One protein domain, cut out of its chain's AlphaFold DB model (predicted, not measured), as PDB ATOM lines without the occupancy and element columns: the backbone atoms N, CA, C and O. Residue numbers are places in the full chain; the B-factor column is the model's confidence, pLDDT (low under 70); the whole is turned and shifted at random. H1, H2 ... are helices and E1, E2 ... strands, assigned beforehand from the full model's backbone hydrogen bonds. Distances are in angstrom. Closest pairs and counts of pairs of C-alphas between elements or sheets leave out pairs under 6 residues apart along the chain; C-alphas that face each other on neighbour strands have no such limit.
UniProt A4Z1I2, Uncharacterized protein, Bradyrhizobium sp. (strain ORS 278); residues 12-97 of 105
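What this domain is: This is residues 12 to 97 of the 105 residues of an uncharacterized protein of Bradyrhizobium sp. (strain ORS 278) (UniProt A4Z1I2). What is the overall picture? A small hairpin of two strands, E1 and E2, packs on a long helical hairpin, H1 and H2, near where H1 begins and H2 ends. The short helix H3 follows E2 at one end of the rod, apart from both long helices. What is it made of? The printed part has 86 residues, with three named helices and two named strands in the order H1 H2 E1 E2 H3; the sheet E1 - E2 is antiparallel and the class is mostly helix. How large is it? It is loose, with a radius of gyration of the C-alphas of 16.2 A and spans of 59 by 21 by 20 A.

How they stand to each other: How is the sheet paired? E1, residues 74 to 77, and E2, residues 83 to 86, form an antiparallel hairpin at 147 degrees, with N 74 and O 86 at 2.8 A and N 84 and O 76 at 2.9 A, within hydrogen-bond range. What comes near it? The closest C-alphas of E2 and H1, residues 12 to 36, are those of Ala 83 and Gly 22, 4.6 A apart. Those of E1 and H2, residues 44 to 70, are Leu 75 and Arg 65, 5.8 A apart. How do the helices stand? H1 and H2, a helical hairpin, touch, closest at the C-alphas of Ala 24 and Cys 57, 4.8 A; they run opposite ways at a shallow tilt of 29 degrees. H3, residues 89 to 96, is apart from H1, H2 and E1. Every O i to N i+4 pair is within hydrogen-bond range in H1 and H2, and 3 of 4 in H3.

Where its parts are: How long are the helices? H1 measures 36.2 A from first to last C-alpha, H2 39.5 A and H3 10.8 A. Where are the anchors? C-alpha 12 begins H1 at (30.220, 1.849, 88.742), and C-alpha 96 ends H3 at (45.716, -13.379, 99.053).

The domain as a whole: Is it continuous? The printed part has no cut, and no link is long. Where is confidence low? Residues 38 to 45 and 94 to 97 are under 70.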
ATOM      1  N   GLY A  12      31.347   1.379  89.553       78.44
ATOM      2  CA  GLY A  12      30.220   1.849  88.742       78.44
ATOM      3  C   GLY A  12      29.858   0.899  87.595       78.44
ATOM      4  O   GLY A  12      28.679   0.598  87.393       78.44
ATOM      5  N   GLU A  13      30.857   0.370  86.884       82.62
ATOM      6  CA  GLU A  13      30.653  -0.637  85.832       82.62
ATOM      7  C   GLU A  13      30.106  -1.940  86.419       82.62
ATOM      8  O   GLU A  13      29.135  -2.491  85.904       82.62
ATOM      9  N   LEU A  14      30.665  -2.384  87.550       83.81
ATOM     10  CA  LEU A  14      30.193  -3.558  88.285       83.81
ATOM     11  C   LEU A  14      28.716  -3.437  88.655       83.81
ATOM     12  O   LEU A  14      27.936  -4.339  88.356       83.81
ATOM     13  N   SER A  15      28.326  -2.313  89.257       87.12
ATOM     14  CA  SER A  15      26.932  -2.047  89.621       87.12
ATOM     15  C   SER A  15      26.005  -2.070  88.401       87.12
ATOM     16  O   SER A  15      24.950  -2.706  88.429       87.12
ATOM     17  N   SER A  16      26.429  -1.453  87.294       91.25
ATOM     18  CA  SER A  16      25.636  -1.374  86.061       91.25
ATOM     19  C   SER A  16      25.407  -2.749  85.435       91.25
ATOM     20  O   SER A  16      24.272  -3.105  85.115       91.25
ATOM     21  N   TYR A  17      26.458  -3.564  85.315       91.94
ATOM     22  CA  TYR A  17      26.321  -4.914  84.778       91.94
ATOM     23  C   TYR A  17      25.460  -5.818  85.664       91.94
ATOM     24  O   TYR A  17      24.655  -6.591  85.143       91.94
ATOM     25  N   LEU A  18      25.589  -5.712  86.991       92.81
ATOM     26  CA  LEU A  18      24.744  -6.461  87.924       92.81
ATOM     27  C   LEU A  18      23.272  -6.041  87.809       92.81
ATOM     28  O   LEU A  18      22.391  -6.900  87.780       92.81
ATOM     29  N   ALA A  19      22.989  -4.743  87.682       93.56
ATOM     30  CA  ALA A  19      21.627  -4.253  87.488       93.56
ATOM     31  C   ALA A  19      21.002  -4.796  86.191       93.56
ATOM     32  O   ALA A  19      19.878  -5.304  86.221       93.56
ATOM     33  N   ILE A  20      21.750  -4.759  85.080       95.50
ATOM     34  CA  ILE A  20      21.322  -5.296  83.777       95.50
ATOM     35  C   ILE A  20      21.061  -6.802  83.871       95.50
ATOM     36  O   ILE A  20      19.998  -7.271  83.469       95.50
ATOM     37  N   ALA A  21      22.000  -7.561  84.440       95.44
ATOM     38  CA  ALA A  21      21.850  -9.002  84.593       95.44
ATOM     39  C   ALA A  21      20.643  -9.365  85.465       95.44
ATOM     40  O   ALA A  21      19.887 -10.271  85.118       95.44
ATOM     41  N   GLY A  22      20.442  -8.660  86.582       95.75
ATOM     42  CA  GLY A  22      19.300  -8.885  87.466       95.75
ATOM     43  C   GLY A  22      17.968  -8.583  86.777       95.75
ATOM     44  O   GLY A  22      17.017  -9.348  86.921       95.75
ATOM     45  N   LEU A  23      17.899  -7.501  85.995       97.38
ATOM     46  CA  LEU A  23      16.712  -7.172  85.202       97.38
ATOM     47  C   LEU A  23      16.409  -8.260  84.162       97.38
ATOM     48  O   LEU A  23      15.300  -8.786  84.154       97.38
ATOM     49  N   ALA A  24      17.404  -8.640  83.356       96.88
ATOM     50  CA  ALA A  24      17.257  -9.686  82.343       96.88
ATOM     51  C   ALA A  24      16.842 -11.031  82.962       96.88
ATOM     52  O   ALA A  24      16.021 -11.751  82.400       96.88
ATOM     53  N   HIS A  25      17.362 -11.364  84.145       96.75
ATOM     54  CA  HIS A  25      17.005 -12.596  84.842       96.75
ATOM     55  C   HIS A  25      15.551 -12.617  85.315       96.75
ATOM     56  O   HIS A  25      14.864 -13.614  85.093       96.75
ATOM     57  N   ARG A  26      15.062 -11.519  85.908       96.81
ATOM     58  CA  ARG A  26      13.649 -11.407  86.304       96.81
ATOM     59  C   ARG A  26      12.724 -11.460  85.096       96.81
ATOM     60  O   ARG A  26      11.786 -12.248  85.097       96.81
ATOM     61  N   GLN A  27      13.046 -10.712  84.041       95.69
ATOM     62  CA  GLN A  27      12.251 -10.701  82.815       95.69
ATOM     63  C   GLN A  27      12.202 -12.091  82.162       95.69
ATOM     64  O   GLN A  27      11.128 -12.561  81.799       95.69
ATOM     65  N   ALA A  28      13.328 -12.807  82.089       95.25
ATOM     66  CA  ALA A  28      13.343 -14.184  81.595       95.25
ATOM     67  C   ALA A  28      12.477 -15.123  82.449       95.25
ATOM     68  O   ALA A  28      11.804 -15.991  81.897       95.25
ATOM     69  N   ALA A  29      12.496 -14.976  83.778       94.00
ATOM     70  CA  ALA A  29      11.680 -15.787  84.677       94.00
ATOM     71  C   ALA A  29      10.178 -15.512  84.487       94.00
ATOM     72  O   ALA A  29       9.408 -16.458  84.345       94.00
ATOM     73  N   GLU A  30       9.780 -14.240  84.408       92.62
ATOM     74  CA  GLU A  30       8.395 -13.821  84.149       92.62
ATOM     75  C   GLU A  30       7.890 -14.336  82.794       92.62
ATOM     76  O   GLU A  30       6.806 -14.911  82.714       92.62
ATOM     77  N   LEU A  31       8.697 -14.207  81.735       91.75
ATOM     78  CA  LEU A  31       8.345 -14.691  80.398       91.75
ATOM     79  C   LEU A  31       8.240 -16.221  80.347       91.75
ATOM     80  O   LEU A  31       7.304 -16.754  79.756       91.75
ATOM     81  N   LYS A  32       9.168 -16.943  80.987       91.56
ATOM     82  CA  LYS A  32       9.105 -18.411  81.083       91.56
ATOM     83  C   LYS A  32       7.875 -18.874  81.855       91.56
ATOM     84  O   LYS A  32       7.263 -19.860  81.458       91.56
ATOM     85  N   GLN A  33       7.512 -18.158  82.919       90.31
ATOM     86  CA  GLN A  33       6.302 -18.436  83.684       90.31
ATOM     87  C   GLN A  33       5.054 -18.195  82.828       90.31
ATOM     88  O   GLN A  33       4.207 -19.076  82.741       90.31
ATOM     89  N   ALA A  34       4.988 -17.076  82.098       86.38
ATOM     90  CA  ALA A  34       3.890 -16.792  81.174       86.38
ATOM     91  C   ALA A  34       3.733 -17.876  80.090       86.38
ATOM     92  O   ALA A  34       2.616 -18.291  79.792       86.38
ATOM     93  N   VAL A  35       4.844 -18.382  79.537       86.31
ATOM     94  CA  VAL A  35       4.828 -19.502  78.579       86.31
ATOM     95  C   VAL A  35       4.327 -20.794  79.233       86.31
ATOM     96  O   VAL A  35       3.521 -21.506  78.635       86.31
ATOM     97  N   ALA A  36       4.781 -21.105  80.452       85.88
ATOM     98  CA  ALA A  36       4.351 -22.295  81.186       85.88
ATOM     99  C   ALA A  36       2.855 -22.252  81.548       85.88
ATOM    100  O   ALA A  36       2.176 -23.278  81.474       85.88
ATOM    101  N   ASP A  37       2.339 -21.066  81.870       83.81
ATOM    102  CA  ASP A  37       0.951 -20.847  82.278       83.81
ATOM    103  C   ASP A  37      -0.039 -20.814  81.097       83.81
ATOM    104  O   ASP A  37      -1.254 -20.800  81.314       83.81
ATOM    105  N   GLY A  38       0.424 -20.850  79.837       67.88
ATOM    106  CA  GLY A  38      -0.485 -20.747  78.695       67.88
ATOM    107  C   GLY A  38      -0.004 -21.313  77.361       67.88
ATOM    108  O   GLY A  38       0.527 -20.586  76.532       67.88
ATOM    109  N   ALA A  39      -0.403 -22.551  77.045       58.88
ATOM    110  CA  ALA A  39      -0.492 -23.035  75.656       58.88
ATOM    111  C   ALA A  39      -1.795 -22.595  74.943       58.88
ATOM    112  O   ALA A  39      -1.862 -22.613  73.718       58.88
ATOM    113  N   GLN A  40      -2.830 -22.188  75.695       58.69
ATOM    114  CA  GLN A  40      -4.125 -21.727  75.159       58.69
ATOM    115  C   GLN A  40      -4.248 -20.198  75.016       58.69
ATOM    116  O   GLN A  40      -5.208 -19.737  74.406       58.69
ATOM    117  N   HIS A  41      -3.312 -19.421  75.571       57.38
ATOM    118  CA  HIS A  41      -3.413 -17.954  75.646       57.38
ATOM    119  C   HIS A  41      -2.616 -17.205  74.574       57.38
ATOM    120  O   HIS A  41      -2.989 -16.086  74.238       57.38
ATOM    121  N   PHE A  42      -1.575 -17.819  74.010       64.75
ATOM    122  CA  PHE A  42      -0.700 -17.181  73.027       64.75
ATOM    123  C   PHE A  42      -0.835 -17.904  71.679       64.75
ATOM    124  O   PHE A  42      -0.290 -19.006  71.536       64.75
ATOM    125  N   PRO A  43      -1.567 -17.361  70.683       65.31
ATOM    126  CA  PRO A  43      -1.542 -17.898  69.322       65.31
ATOM    127  C   PRO A  43      -0.093 -17.974  68.805       65.31
ATOM    128  O   PRO A  43       0.750 -17.176  69.199       65.31
ATOM    129  N   ASN A  44       0.211 -18.919  67.907       67.12
ATOM    130  CA  ASN A  44       1.578 -19.302  67.488       67.12
ATOM    131  C   ASN A  44       2.576 -18.145  67.216       67.12
ATOM    132  O   ASN A  44       3.780 -18.306  67.429       67.12
ATOM    133  N   GLY A  45       2.107 -16.979  66.753       63.97
ATOM    134  CA  GLY A  45       2.950 -15.791  66.551       63.97
ATOM    135  C   GLY A  45       3.498 -15.187  67.851       63.97
ATOM    136  O   GLY A  45       4.654 -14.771  67.897       63.97
ATOM    137  N   GLU A  46       2.716 -15.210  68.928       79.69
ATOM    138  CA  GLU A  46       3.111 -14.691  70.242       79.69
ATOM    139  C   GLU A  46       4.079 -15.641  70.958       79.69
ATOM    140  O   GLU A  46       5.001 -15.183  71.626       79.69
ATOM    141  N   GLN A  47       3.976 -16.956  70.734       79.75
ATOM    142  CA  GLN A  47       4.948 -17.922  71.267       79.75
ATOM    143  C   GLN A  47       6.353 -17.717  70.685       79.75
ATOM    144  O   GLN A  47       7.345 -17.791  71.408       79.75
ATOM    145  N   THR A  48       6.446 -17.416  69.386       82.50
ATOM    146  CA  THR A  48       7.733 -17.138  68.721       82.50
ATOM    147  C   THR A  48       8.355 -15.841  69.241       82.50
ATOM    148  O   THR A  48       9.567 -15.769  69.460       82.50
ATOM    149  N   PHE A  49       7.522 -14.826  69.481       86.94
ATOM    150  CA  PHE A  49       7.951 -13.571  70.090       86.94
ATOM    151  C   PHE A  49       8.470 -13.787  71.520       86.94
ATOM    152  O   PHE A  49       9.608 -13.430  71.810       86.94
ATOM    153  N   LEU A  50       7.704 -14.469  72.381       88.88
ATOM    154  CA  LEU A  50       8.113 -14.783  73.756       88.88
ATOM    155  C   LEU A  50       9.411 -15.599  73.806       88.88
ATOM    156  O   LEU A  50      10.294 -15.301  74.609       88.88
ATOM    157  N   ALA A  51       9.566 -16.594  72.927       89.25
ATOM    158  CA  ALA A  51      10.798 -17.373  72.833       89.25
ATOM    159  C   ALA A  51      12.006 -16.496  72.454       89.25
ATOM    160  O   ALA A  51      13.091 -16.674  73.008       89.25
ATOM    161  N   SER A  52      11.813 -15.525  71.556       92.69
ATOM    162  CA  SER A  52      12.857 -14.574  71.157       92.69
ATOM    163  C   SER A  52      13.236 -13.623  72.297       92.69
ATOM    164  O   SER A  52      14.421 -13.387  72.528       92.69
ATOM    165  N   GLU A  53      12.257 -13.134  73.060       95.12
ATOM    166  CA  GLU A  53      12.488 -12.279  74.234       95.12
ATOM    167  C   GLU A  53      13.223 -13.026  75.358       95.12
ATOM    168  O   GLU A  53      14.174 -12.502  75.946       95.12
ATOM    169  N   ILE A  54      12.851 -14.286  75.614       95.62
ATOM    170  CA  ILE A  54      13.566 -15.155  76.561       95.62
ATOM    171  C   ILE A  54      15.014 -15.355  76.101       95.62
ATOM    172  O   ILE A  54      15.936 -15.164  76.895       95.62
ATOM    173  N   ALA A  55      15.223 -15.686  74.822       96.75
ATOM    174  CA  ALA A  55      16.558 -15.886  74.264       96.75
ATOM    175  C   ALA A  55      17.417 -14.613  74.347       96.75
ATOM    176  O   ALA A  55      18.604 -14.689  74.662       96.75
ATOM    177  N   CYS A  56      16.821 -13.440  74.126       97.56
ATOM    178  CA  CYS A  56      17.490 -12.151  74.283       97.56
ATOM    179  C   CYS A  56      17.960 -11.935  75.731       97.56
ATOM    180  O   CYS A  56      19.134 -11.642  75.971       97.56
ATOM    181  N   CYS A  57      17.080 -12.164  76.710       97.69
ATOM    182  CA  CYS A  57      17.430 -12.053  78.127       97.69
ATOM    183  C   CYS A  57      18.563 -13.021  78.516       97.69
ATOM    184  O   CYS A  57      19.504 -12.643  79.219       97.69
ATOM    185  N   GLU A  58      18.511 -14.263  78.031       97.44
ATOM    186  CA  GLU A  58      19.556 -15.262  78.266       97.44
ATOM    187  C   GLU A  58      20.889 -14.887  77.609       97.44
ATOM    188  O   GLU A  58      21.941 -15.061  78.228       97.44
ATOM    189  N   ALA A  59      20.858 -14.310  76.405       97.62
ATOM    190  CA  ALA A  59      22.047 -13.813  75.719       97.62
ATOM    191  C   ALA A  59      22.703 -12.647  76.476       97.62
ATOM    192  O   ALA A  59      23.931 -12.609  76.606       97.62
ATOM    193  N   VAL A  60      21.907 -11.730  77.041       97.06
ATOM    194  CA  VAL A  60      22.410 -10.655  77.913       97.06
ATOM    195  C   VAL A  60      23.090 -11.243  79.149       97.06
ATOM    196  O   VAL A  60      24.231 -10.890  79.446       97.06
ATOM    197  N   ILE A  61      22.450 -12.194  79.839       97.19
ATOM    198  CA  ILE A  61      23.041 -12.861  81.010       97.19
ATOM    199  C   ILE A  61      24.341 -13.584  80.641       97.19
ATOM    200  O   ILE A  61      25.326 -13.484  81.374       97.19
ATOM    201  N   ALA A  62      24.366 -14.306  79.519       95.88
ATOM    202  CA  ALA A  62      25.558 -14.999  79.039       95.88
ATOM    203  C   ALA A  62      26.699 -14.018  78.728       95.88
ATOM    204  O   ALA A  62      27.845 -14.265  79.105       95.88
ATOM    205  N   SER A  63      26.378 -12.875  78.122       95.31
ATOM    206  CA  SER A  63      27.345 -11.814  77.831       95.31
ATOM    207  C   SER A  63      27.924 -11.218  79.114       95.31
ATOM    208  O   SER A  63      29.140 -11.103  79.247       95.31
ATOM    209  N   VAL A  64      27.078 -10.924  80.109       93.94
ATOM    210  CA  VAL A  64      27.548 -10.440  81.417       93.94
ATOM    211  C   VAL A  64      28.393 -11.504  82.122       93.94
ATOM    212  O   VAL A  64      29.450 -11.187  82.654       93.94
ATOM    213  N   ARG A  65      28.011 -12.787  82.075       94.38
ATOM    214  CA  ARG A  65      28.843 -13.882  82.610       94.38
ATOM    215  C   ARG A  65      30.231 -13.916  81.977       94.38
ATOM    216  O   ARG A  65      31.205 -14.091  82.702       94.38
ATOM    217  N   ALA A  66      30.322 -13.732  80.661       91.38
ATOM    218  CA  ALA A  66      31.597 -13.705  79.955       91.38
ATOM    219  C   ALA A  66      32.477 -12.528  80.409       91.38
ATOM    220  O   ALA A  66      33.658 -12.733  80.676       91.38
ATOM    221  N   VAL A  67      31.895 -11.335  80.580       89.94
ATOM    222  CA  VAL A  67      32.605 -10.174  81.147       89.94
ATOM    223  C   VAL A  67      33.124 -10.499  82.549       89.94
ATOM    224  O   VAL A  67      34.306 -10.345  82.824       89.94
ATOM    225  N   PHE A  68      32.284 -11.034  83.436       88.88
ATOM    226  CA  PHE A  68      32.689 -11.312  84.819       88.88
ATOM    227  C   PHE A  68      33.769 -12.393  84.904       88.88
ATOM    228  O   PHE A  68      34.680 -12.267  85.721       88.88
ATOM    229  N   ALA A  69      33.720 -13.401  84.029       87.12
ATOM    230  CA  ALA A  69      34.750 -14.429  83.943       87.12
ATOM    231  C   ALA A  69      36.126 -13.851  83.566       87.12
ATOM    232  O   ALA A  69      37.130 -14.284  84.130       87.12
ATOM    233  N   GLN A  70      36.182 -12.833  82.694       85.62
ATOM    234  CA  GLN A  70      37.428 -12.110  82.377       85.62
ATOM    235  C   GLN A  70      38.005 -11.360  83.587       85.62
ATOM    236  O   GLN A  70      39.205 -11.114  83.643       85.62
ATOM    237  N   HIS A  71      37.162 -11.038  84.571       83.94
ATOM    238  CA  HIS A  71      37.547 -10.408  85.835       83.94
ATOM    239  C   HIS A  71      37.548 -11.396  87.015       83.94
ATOM    240  O   HIS A  71      37.403 -10.972  88.162       83.94
ATOM    241  N   PHE A  72      37.676 -12.704  86.749       83.69
ATOM    242  CA  PHE A  72      37.763 -13.767  87.764       83.69
ATOM    243  C   PHE A  72      36.578 -13.810  88.742       83.69
ATOM    244  O   PHE A  72      36.699 -14.212  89.903       83.69
ATOM    245  N   ARG A  73      35.400 -13.401  88.268       86.44
ATOM    246  CA  ARG A  73      34.157 -13.374  89.037       86.44
ATOM    247  C   ARG A  73      33.123 -14.311  88.431       86.44
ATOM    248  O   ARG A  73      33.023 -14.483  87.221       86.44
ATOM    249  N   VAL A  74      32.301 -14.878  89.300       90.38
ATOM    250  CA  VAL A  74      31.128 -15.676  88.951       90.38
ATOM    251  C   VAL A  74      29.888 -14.843  89.222       90.38
ATOM    252  O   VAL A  74      29.718 -14.328  90.326       90.38
ATOM    253  N   LEU A  75      29.033 -14.731  88.206       93.25
ATOM    254  CA  LEU A  75      27.716 -14.114  88.308       93.25
ATOM    255  C   LEU A  75      26.710 -15.113  88.891       93.25
ATOM    256  O   LEU A  75      26.539 -16.212  88.355       93.25
ATOM    257  N   GLU A  76      26.012 -14.703  89.938       94.69
ATOM    258  CA  GLU A  76      24.983 -15.479  90.626       94.69
ATOM    259  C   GLU A  76      23.668 -14.713  90.682       94.69
ATOM    260  O   GLU A  76      23.655 -13.483  90.632       94.69
ATOM    261  N   PHE A  77      22.569 -15.452  90.816       94.38
ATOM    262  CA  PHE A  77      21.233 -14.894  90.962       94.38
ATOM    263  C   PHE A  77      20.578 -15.437  92.226       94.38
ATOM    264  O   PHE A  77      20.650 -16.634  92.507       94.38
ATOM    265  N   SER A  78      19.948 -14.555  92.990       92.31
ATOM    266  CA  SER A  78      19.109 -14.923  94.128       92.31
ATOM    267  C   SER A  78      17.693 -15.302  93.683       92.31
ATOM    268  O   SER A  78      17.285 -15.037  92.554       92.31
ATOM    269  N   ALA A  79      16.910 -15.873  94.602       87.12
ATOM    270  CA  ALA A  79      15.511 -16.221  94.347       87.12
ATOM    271  C   ALA A  79      14.618 -14.999  94.037       87.12
ATOM    272  O   ALA A  79      13.651 -15.128  93.297       87.12
ATOM    273  N   ASP A  80      14.953 -13.809  94.555       87.25
ATOM    274  CA  ASP A  80      14.286 -12.536  94.224       87.25
ATOM    275  C   ASP A  80      14.840 -11.876  92.943       87.25
ATOM    276  O   ASP A  80      14.503 -10.738  92.614       87.25
ATOM    277  N   GLY A  81      15.704 -12.582  92.209       85.81
ATOM    278  CA  GLY A  81      16.240 -12.164  90.919       85.81
ATOM    279  C   GLY A  81      17.207 -10.984  90.984       85.81
ATOM    280  O   GLY A  81      17.307 -10.200  90.035       85.81
ATOM    281  N   LYS A  82      17.926 -10.832  92.100       91.81
ATOM    282  CA  LYS A  82      19.074  -9.924  92.190       91.81
ATOM    283  C   LYS A  82      20.314 -10.636  91.674       91.81
ATOM    284  O   LYS A  82      20.527 -11.809  91.966       91.81
ATOM    285  N   ALA A  83      21.137  -9.911  90.924       94.62
ATOM    286  CA  ALA A  83      22.436 -10.405  90.507       94.62
ATOM    287  C   ALA A  83      23.497 -10.047  91.550       94.62
ATOM    288  O   ALA A  83      23.534  -8.921  92.051       94.62
ATOM    289  N   ALA A  84      24.388 -10.987  91.827       92.62
ATOM    290  CA  ALA A  84      25.577 -10.775  92.633       92.62
ATOM    291  C   ALA A  84      26.796 -11.318  91.893       92.62
ATOM    292  O   ALA A  84      26.687 -12.196  91.039       92.62
ATOM    293  N   ALA A  85      27.971 -10.806  92.238       90.56
ATOM    294  CA  ALA A  85      29.219 -11.340  91.732       90.56
ATOM    295  C   ALA A  85      30.144 -11.736  92.859       90.56
ATOM    296  O   ALA A  85      30.423 -10.945  93.761       90.56
ATOM    297  N   ARG A  86      30.661 -12.956  92.761       88.81
ATOM    298  CA  ARG A  86      31.587 -13.518  93.737       88.81
ATOM    299  C   ARG A  86      32.906 -13.890  93.084       88.81
ATOM    300  O   ARG A  86      32.928 -14.348  91.949       88.81
ATOM    301  N   ILE A  87      33.995 -13.746  93.825       84.50
ATOM    302  CA  ILE A  87      35.269 -14.378  93.473       84.50
ATOM    303  C   ILE A  87      35.197 -15.831  93.972       84.50
ATOM    304  O   ILE A  87      34.867 -16.028  95.150       84.50
ATOM    305  N   PRO A  88      35.442 -16.844  93.117       83.25
ATOM    306  CA  PRO A  88      35.514 -18.241  93.536       83.25
ATOM    307  C   PRO A  88      36.495 -18.435  94.700       83.25
ATOM    308  O   PRO A  88      37.572 -17.845  94.658       83.25
ATOM    309  N   PRO A  89      36.189 -19.288  95.698       79.50
ATOM    310  CA  PRO A  89      37.096 -19.540  96.820       79.50
ATOM    311  C   PRO A  89      38.510 -19.933  96.370       79.50
ATOM    312  O   PRO A  89      39.474 -19.335  96.820       79.50
ATOM    313  N   ALA A  90      38.616 -20.820  95.374       78.38
ATOM    314  CA  ALA A  90      39.898 -21.262  94.819       78.38
ATOM    315  C   ALA A  90      40.745 -20.136  94.193       78.38
ATOM    316  O   ALA A  90      41.959 -20.267  94.102       78.38
ATOM    317  N   LEU A  91      40.118 -19.043  93.742       73.62
ATOM    318  CA  LEU A  91      40.826 -17.865  93.230       73.62
ATOM    319  C   LEU A  91      41.079 -16.829  94.325       73.62
ATOM    320  O   LEU A  91      42.017 -16.052  94.215       73.62
ATOM    321  N   ARG A  92      40.263 -16.817  95.385       70.06
ATOM    322  CA  ARG A  92      40.450 -15.918  96.527       70.06
ATOM    323  C   ARG A  92      41.779 -16.193  97.225       70.06
ATOM    324  O   ARG A  92      42.481 -15.239  97.528       70.06
ATOM    325  N   ASP A  93      42.120 -17.464  97.415       70.31
ATOM    326  CA  ASP A  93      43.364 -17.861  98.085       70.31
ATOM    327  C   ASP A  93      44.596 -17.451  97.257       70.31
ATOM    328  O   ASP A  93      45.524 -16.856  97.791       70.31
ATOM    329  N   LEU A  94      44.540 -17.626  95.930       66.69
ATOM    330  CA  LEU A  94      45.592 -17.195  94.994       66.69
ATOM    331  C   LEU A  94      45.761 -15.669  94.911       66.69
ATOM    332  O   LEU A  94      46.820 -15.190  94.523       66.69
ATOM    333  N   MET A  95      44.721 -14.902  95.243       63.94
ATOM    334  CA  MET A  95      44.768 -13.436  95.296       63.94
ATOM    335  C   MET A  95      45.199 -12.899  96.671       63.94
ATOM    336  O   MET A  95      45.432 -11.700  96.797       63.94
ATOM    337  N   SER A  96      45.266 -13.748  97.703       61.16
ATOM    338  CA  SER A  96      45.716 -13.379  99.053       61.16
ATOM    339  C   SER A  96      47.203 -13.650  99.301       61.16
ATOM    340  O   SER A  96      47.738 -13.142 100.284       61.16
ATOM    341  N   GLU A  97      47.883 -14.389  98.421       51.88
ATOM    342  CA  GLU A  97      49.335 -14.611  98.466       51.88
ATOM    343  C   GLU A  97      50.116 -13.456  97.799       51.88
ATOM    344  O   GLU A  97      50.851 -13.651  96.837       51.88
TER     345      GLU A  97